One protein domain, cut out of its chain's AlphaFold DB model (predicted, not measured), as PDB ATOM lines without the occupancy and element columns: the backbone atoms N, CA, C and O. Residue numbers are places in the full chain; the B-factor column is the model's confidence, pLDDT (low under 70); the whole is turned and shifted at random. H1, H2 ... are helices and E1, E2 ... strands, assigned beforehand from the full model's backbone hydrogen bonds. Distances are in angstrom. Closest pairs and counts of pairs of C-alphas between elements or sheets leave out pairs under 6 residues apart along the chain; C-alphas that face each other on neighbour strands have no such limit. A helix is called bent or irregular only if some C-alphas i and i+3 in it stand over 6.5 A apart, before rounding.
ATOM      1  N   LEU A   9     329.512 216.116 221.218       89.81
ATOM      2  CA  LEU A   9     329.845 214.761 221.636       89.81
ATOM      3  C   LEU A   9     328.600 213.876 221.675       89.81
ATOM      4  O   LEU A   9     327.571 214.255 222.234       89.81
ATOM      5  N   ASP A  10     328.749 212.642 221.203       87.00
ATOM      6  CA  ASP A  10     327.717 211.608 221.329       87.00
ATOM      7  C   ASP A  10     327.598 211.057 222.756       87.00
ATOM      8  O   ASP A  10     326.579 210.478 223.134       87.00
ATOM      9  N   THR A  11     328.660 211.193 223.555       88.56
ATOM     10  CA  THR A  11     328.723 210.723 224.942       88.56
ATOM     11  C   THR A  11     329.351 211.804 225.827       88.56
ATOM     12  O   THR A  11     330.543 212.074 225.681       88.56
ATOM     13  N   PRO A  12     328.594 212.413 226.761       89.19
ATOM     14  CA  PRO A  12     327.182 212.161 227.063       89.19
ATOM     15  C   PRO A  12     326.246 212.598 225.929       89.19
ATOM     16  O   PRO A  12     326.457 213.647 225.327       89.19
ATOM     17  N   LYS A  13     325.189 211.812 225.681       89.00
ATOM     18  CA  LYS A  13     324.230 212.089 224.606       89.00
ATOM     19  C   LYS A  13     323.523 213.430 224.844       89.00
ATOM     20  O   LYS A  13     323.049 213.650 225.964       89.00
ATOM     21  N   PRO A  14     323.396 214.292 223.821       93.06
ATOM     22  CA  PRO A  14     322.628 215.518 223.944       93.06
ATOM     23  C   PRO A  14     321.145 215.217 224.180       93.06
ATOM     24  O   PRO A  14     320.577 214.286 223.599       93.06
ATOM     25  N   ASP A  15     320.513 216.032 225.015       93.62
ATOM     26  CA  ASP A  15     319.103 215.910 225.358       93.62
ATOM     27  C   ASP A  15     318.398 217.265 225.435       93.62
ATOM     28  O   ASP A  15     319.013 218.327 225.553       93.62
ATOM     29  N   VAL A  16     317.072 217.218 225.322       93.06
ATOM     30  CA  VAL A  16     316.197 218.382 225.460       93.06
ATOM     31  C   VAL A  16     315.244 218.116 226.610       93.06
ATOM     32  O   VAL A  16     314.570 217.089 226.649       93.06
ATOM     33  N   ILE A  17     315.201 219.047 227.555       94.25
ATOM     34  CA  ILE A  17     314.425 218.940 228.784       94.25
ATOM     35  C   ILE A  17     313.326 219.997 228.756       94.25
ATOM     36  O   ILE A  17     313.613 221.187 228.618       94.25
ATOM     37  N   PHE A  18     312.074 219.583 228.939       93.31
ATOM     38  CA  PHE A  18     310.988 220.514 229.228       93.31
ATOM     39  C   PHE A  18     311.134 221.021 230.661       93.31
ATOM     40  O   PHE A  18     311.010 220.257 231.616       93.31
ATOM     41  N   GLN A  19     311.450 222.304 230.809       94.44
ATOM     42  CA  GLN A  19     311.663 222.921 232.116       94.44
ATOM     43  C   GLN A  19     310.357 223.365 232.774       94.44
ATOM     44  O   GLN A  19     310.328 223.553 233.987       94.44
ATOM     45  N   GLY A  20     309.293 223.532 231.988       92.69
ATOM     46  CA  GLY A  20     307.984 223.952 232.465       92.69
ATOM     47  C   GLY A  20     307.418 225.128 231.680       92.69
ATOM     48  O   GLY A  20     307.902 225.496 230.606       92.69
ATOM     49  N   PHE A  21     306.378 225.722 232.253       90.75
ATOM     50  CA  PHE A  21     305.719 226.908 231.726       90.75
ATOM     51  C   PHE A  21     306.418 228.168 232.255       90.75
ATOM     52  O   PHE A  21     306.629 228.307 233.460       90.75
ATOM     53  N   GLY A  22     306.805 229.066 231.352       86.06
ATOM     54  CA  GLY A  22     307.183 230.443 231.665       86.06
ATOM     55  C   GLY A  22     305.960 231.363 231.668       86.06
ATOM     56  O   GLY A  22     304.839 230.916 231.438       86.06
ATOM     57  N   ASN A  23     306.175 232.663 231.886       82.00
ATOM     58  CA  ASN A  23     305.081 233.638 231.986       82.00
ATOM     59  C   ASN A  23     304.178 233.663 230.744       82.00
ATOM     60  O   ASN A  23     302.980 233.838 230.895       82.00
ATOM     61  N   ASN A  24     304.747 233.472 229.547       85.25
ATOM     62  CA  ASN A  24     304.033 233.430 228.265       85.25
ATOM     63  C   ASN A  24     304.730 232.477 227.267       85.25
ATOM     64  O   ASN A  24     304.770 232.740 226.067       85.25
ATOM     65  N   SER A  25     305.372 231.411 227.755       86.94
ATOM     66  CA  SER A  25     306.217 230.533 226.931       86.94
ATOM     67  C   SER A  25     306.279 229.103 227.467       86.94
ATOM     68  O   SER A  25     306.110 228.861 228.660       86.94
ATOM     69  N   LEU A  26     306.580 228.143 226.591       89.44
ATOM     70  CA  LEU A  26     307.067 226.822 226.992       89.44
ATOM     71  C   LEU A  26     308.592 226.871 227.046       89.44
ATOM     72  O   LEU A  26     309.237 227.175 226.044       89.44
ATOM     73  N   ASN A  27     309.174 226.566 228.203       92.06
ATOM     74  CA  ASN A  27     310.620 226.618 228.371       92.06
ATOM     75  C   ASN A  27     311.226 225.238 228.102       92.06
ATOM     76  O   ASN A  27     311.008 224.283 228.851       92.06
ATOM     77  N   LEU A  28     312.011 225.146 227.032       92.69
ATOM     78  CA  LEU A  28     312.799 223.973 226.666       92.69
ATOM     79  C   LEU A  28     314.281 224.272 226.904       92.69
ATOM     80  O   LEU A  28     314.757 225.365 226.605       92.69
ATOM     81  N   LYS A  29     315.024 223.294 227.420       93.31
ATOM     82  CA  LYS A  29     316.471 223.387 227.618       93.31
ATOM     83  C   LYS A  29     317.183 222.301 226.840       93.31
ATOM     84  O   LYS A  29     317.081 221.130 227.191       93.31
ATOM     85  N   ALA A  30     317.949 222.708 225.837       92.62
ATOM     86  CA  ALA A  30     318.920 221.852 225.178       92.62
ATOM     87  C   ALA A  30     320.187 221.738 226.037       92.62
ATOM     88  O   ALA A  30     320.735 222.744 226.497       92.62
ATOM     89  N   ARG A  31     320.663 220.514 226.251       92.50
ATOM     90  CA  ARG A  31     321.921 220.225 226.937       92.50
ATOM     91  C   ARG A  31     322.767 219.308 226.061       92.50
ATOM     92  O   ARG A  31     322.298 218.301 225.546       92.50
ATOM     93  N   TYR A  32     324.022 219.695 225.882       92.81
ATOM     94  CA  TYR A  32     324.986 219.034 225.010       92.81
ATOM     95  C   TYR A  32     326.407 219.326 225.501       92.81
ATOM     96  O   TYR A  32     326.630 220.280 226.251       92.81
ATOM     97  N   PHE A  33     327.360 218.496 225.081       91.25
ATOM     98  CA  PHE A  33     328.774 218.607 225.438       91.25
ATOM     99  C   PHE A  33     329.618 218.750 224.169       91.25
ATOM    100  O   PHE A  33     329.253 218.213 223.128       91.25
ATOM    101  N   PHE A  34     330.726 219.485 224.247       92.31
ATOM    102  CA  PHE A  34     331.650 219.727 223.135       92.31
ATOM    103  C   PHE A  34     333.071 219.939 223.680       92.31
ATOM    104  O   PHE A  34     333.237 220.364 224.824       92.31
ATOM    105  N   ASN A  35     334.088 219.628 222.871       89.38
ATOM    106  CA  ASN A  35     335.487 219.579 223.321       89.38
ATOM    107  C   ASN A  35     336.308 220.837 223.034       89.38
ATOM    108  O   ASN A  35     337.355 221.007 223.653       89.38
ATOM    109  N   ASP A  36     335.872 221.693 222.108       90.50
ATOM    110  CA  ASP A  36     336.620 222.891 221.718       90.50
ATOM    111  C   ASP A  36     335.918 224.172 222.212       90.50
ATOM    112  O   ASP A  36     334.961 224.645 221.589       90.50
ATOM    113  N   PRO A  37     336.385 224.771 223.325       89.38
ATOM    114  CA  PRO A  37     335.845 226.023 223.845       89.38
ATOM    115  C   PRO A  37     335.956 227.199 222.870       89.38
ATOM    116  O   PRO A  37     335.123 228.104 222.937       89.38
ATOM    117  N   GLN A  38     336.950 227.208 221.974       93.75
ATOM    118  CA  GLN A  38     337.142 228.305 221.018       93.75
ATOM    119  C   GLN A  38     336.026 228.322 219.972       93.75
ATOM    120  O   GLN A  38     335.595 229.388 219.535       93.75
ATOM    121  N   GLN A  39     335.487 227.148 219.640       91.31
ATOM    122  CA  GLN A  39     334.376 226.989 218.701       91.31
ATOM    123  C   GLN A  39     333.005 227.230 219.341       91.31
ATOM    124  O   GLN A  39     331.993 227.201 218.644       91.31
ATOM    125  N   ARG A  40     332.934 227.506 220.652       90.75
ATOM    126  CA  ARG A  40     331.658 227.647 221.373       90.75
ATOM    127  C   ARG A  40     330.727 228.666 220.723       90.75
ATOM    128  O   ARG A  40     329.539 228.400 220.586       90.75
ATOM    129  N   ALA A  41     331.243 229.846 220.379       92.69
ATOM    130  CA  ALA A  41     330.419 230.912 219.810       92.69
ATOM    131  C   ALA A  41     329.836 230.505 218.447       92.69
ATOM    132  O   ALA A  41     328.653 230.723 218.200       92.69
ATOM    133  N   TYR A  42     330.656 229.862 217.612       92.25
ATOM    134  CA  TYR A  42     330.245 229.347 216.311       92.25
ATOM    135  C   TYR A  42     329.197 228.238 216.450       92.25
ATOM    136  O   TYR A  42     328.129 228.328 215.850       92.25
ATOM    137  N   LEU A  43     329.459 227.254 217.317       91.56
ATOM    138  CA  LEU A  43     328.541 226.155 217.617       91.56
ATOM    139  C   LEU A  43     327.174 226.668 218.085       91.56
ATOM    140  O   LEU A  43     326.146 226.250 217.565       91.56
ATOM    141  N   VAL A  44     327.144 227.589 219.053       91.81
ATOM    142  CA  VAL A  44     325.881 228.138 219.575       91.81
ATOM    143  C   VAL A  44     325.115 228.892 218.489       91.81
ATOM    144  O   VAL A  44     323.900 228.745 218.396       91.81
ATOM    145  N   ASN A  45     325.806 229.679 217.661       93.88
ATOM    146  CA  ASN A  45     325.167 230.396 216.563       93.88
ATOM    147  C   ASN A  45     324.549 229.437 215.535       93.88
ATOM    148  O   ASN A  45     323.386 229.610 215.181       93.88
ATOM    149  N   ASP A  46     325.301 228.431 215.082       92.25
ATOM    150  CA  ASP A  46     324.815 227.452 214.104       92.25
ATOM    151  C   ASP A  46     323.611 226.664 214.638       92.25
ATOM    152  O   ASP A  46     322.607 226.515 213.944       92.25
ATOM    153  N   LEU A  47     323.658 226.240 215.906       92.25
ATOM    154  CA  LEU A  47     322.531 225.571 216.557       92.25
ATOM    155  C   LEU A  47     321.291 226.462 216.634       92.25
ATOM    156  O   LEU A  47     320.206 225.997 216.311       92.25
ATOM    157  N   HIS A  48     321.433 227.729 217.028       91.38
ATOM    158  CA  HIS A  48     320.289 228.639 217.110       91.38
ATOM    159  C   HIS A  48     319.675 228.945 215.740       91.38
ATOM    160  O   HIS A  48     318.455 229.038 215.647       91.38
ATOM    161  N   GLN A  49     320.491 229.098 214.692       92.19
ATOM    162  CA  GLN A  49     319.989 229.296 213.326       92.19
ATOM    163  C   GLN A  49     319.209 228.072 212.855       92.19
ATOM    164  O   GLN A  49     318.071 228.193 212.416       92.19
ATOM    165  N   LYS A  50     319.781 226.884 213.061       91.44
ATOM    166  CA  LYS A  50     319.114 225.613 212.797       91.44
ATOM    167  C   LYS A  50     317.788 225.517 213.555       91.44
ATOM    168  O   LYS A  50     316.751 225.332 212.932       91.44
ATOM    169  N   ASP A  51     317.794 225.693 214.872       90.62
ATOM    170  CA  ASP A  51     316.577 225.598 215.686       90.62
ATOM    171  C   ASP A  51     315.507 226.606 215.225       90.62
ATOM    172  O   ASP A  51     314.326 226.261 215.159       90.62
ATOM    173  N   TYR A  52     315.912 227.824 214.847       90.94
ATOM    174  CA  TYR A  52     315.019 228.834 214.277       90.94
ATOM    175  C   TYR A  52     314.363 228.358 212.973       90.94
ATOM    176  O   TYR A  52     313.138 228.414 212.860       90.94
ATOM    177  N   ASP A  53     315.154 227.845 212.029       91.62
ATOM    178  CA  ASP A  53     314.658 227.360 210.739       91.62
ATOM    179  C   ASP A  53     313.719 226.157 210.918       91.62
ATOM    180  O   ASP A  53     312.619 226.147 210.368       91.62
ATOM    181  N   ALA A  54     314.078 225.183 211.765       91.38
ATOM    182  CA  ALA A  54     313.209 224.035 212.044       91.38
ATOM    183  C   ALA A  54     311.893 224.436 212.714       91.38
ATOM    184  O   ALA A  54     310.845 223.869 212.404       91.38
ATOM    185  N   PHE A  55     311.923 225.388 213.649       92.06
ATOM    186  CA  PHE A  55     310.697 225.883 214.267       92.06
ATOM    187  C   PHE A  55     309.831 226.637 213.263       92.06
ATOM    188  O   PHE A  55     308.624 226.405 213.233       92.06
ATOM    189  N   ALA A  56     310.429 227.454 212.393       91.44
ATOM    190  CA  ALA A  56     309.706 228.136 211.327       91.44
ATOM    191  C   ALA A  56     309.047 227.143 210.352       91.44
ATOM    192  O   ALA A  56     307.851 227.262 210.079       91.44
ATOM    193  N   GLU A  57     309.782 226.128 209.886       93.88
ATOM    194  CA  GLU A  57     309.266 225.070 209.004       93.88
ATOM    195  C   GLU A  57     308.137 224.257 209.654       93.88
ATOM    196  O   GLU A  57     307.164 223.892 208.992       93.88
ATOM    197  N   ALA A  58     308.233 224.005 210.961       93.88
ATOM    198  CA  ALA A  58     307.208 223.304 211.727       93.88
ATOM    199  C   ALA A  58     306.016 224.194 212.138       93.88
ATOM    200  O   ALA A  58     305.080 223.700 212.769       93.88
ATOM    201  N   GLY A  59     306.037 225.497 211.829       92.50
ATOM    202  CA  GLY A  59     305.013 226.455 212.259       92.50
ATOM    203  C   GLY A  59     305.009 226.735 213.769       92.50
ATOM    204  O   GLY A  59     304.007 227.202 214.313       92.50
TER     205      GLY A  59
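This is residues 9 to 59 of the 89 residues of an uncharacterized protein of Gammaproteobacteria bacterium (UniProt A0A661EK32). An open, U-shaped model: a two-stranded hairpin, E1 and E2, makes one arm, and one long helix, H1, makes the other, folding back along the length of the hairpin with an open gap between them. The short turn of residues 32 to 36 joins the two arms at one end, and most of the helix stands free of the rest. The printed part has 51 residues, with two named strands and one named helix in the order E1, E2, H1; the sheet has the order E1 - E2 and is antiparallel, and the class is mixed, helices and strands. The whole is loose, with a radius of gyration of the C-alphas of 13.0 A, and elongated, with spans of 35 by 22 by 18 A.

The sheet is formed by E1, residues 15 to 21, and E2, residues 26 to 31, which are antiparallel neighbours and form a hairpin. The angle between their N-to-C directions is 155 degrees. Among the C-alphas that face each other are those of Val 16 and Ala 30, 4.4 A apart, and those of Phe 21 and Leu 26, 4.9 A apart. N 17 and O 29 are within hydrogen-bond range at 2.8 A, and so are N 31 and O 15, also at 2.8 A. A tight link of 5 residues leads from E2 to H1, residues 37 to 57. E1 and H1 are apart, with no C-alpha of the one within 8 A of the other. Residues 36 to 42, of which 37 to 42 belong to H1, stand free, and so do residues 44 to 59, of which 44 to 57 belong to H1. In H1, 15 of 17 O i to N i+4 pairs are within hydrogen-bond range. H1 is irregular: C-alphas 38 and 41 are 7.3 A apart, against about 5 A in a regular helix.

E1 has 7 residues and measures 18.5 A from its first C-alpha, that of Asp 15 at (319.103, 215.910, 225.358), to its last, that of Phe 21. A tight link of 4 residues follows. E2 runs from Leu 26 to Arg 31 and measures 16.3 A, ending with C-alpha 31 at (321.921, 220.225, 226.937). H1 has 21 residues and measures 30.5 A, from C-alpha 37 at (335.845, 226.023, 223.845) to C-alpha 57 at (309.266, 225.070, 209.004).

The two C-alphas farthest apart, those of Asn 24 and Asp 36, are 34.9 A apart. The first and last printed C-alphas, those of Leu 9 and Gly 59, are 29.0 A apart. The printed part has no cut, and neither of its two links is long. The mean pLDDT of the printed part is 91.2, and no printed residue is under 70.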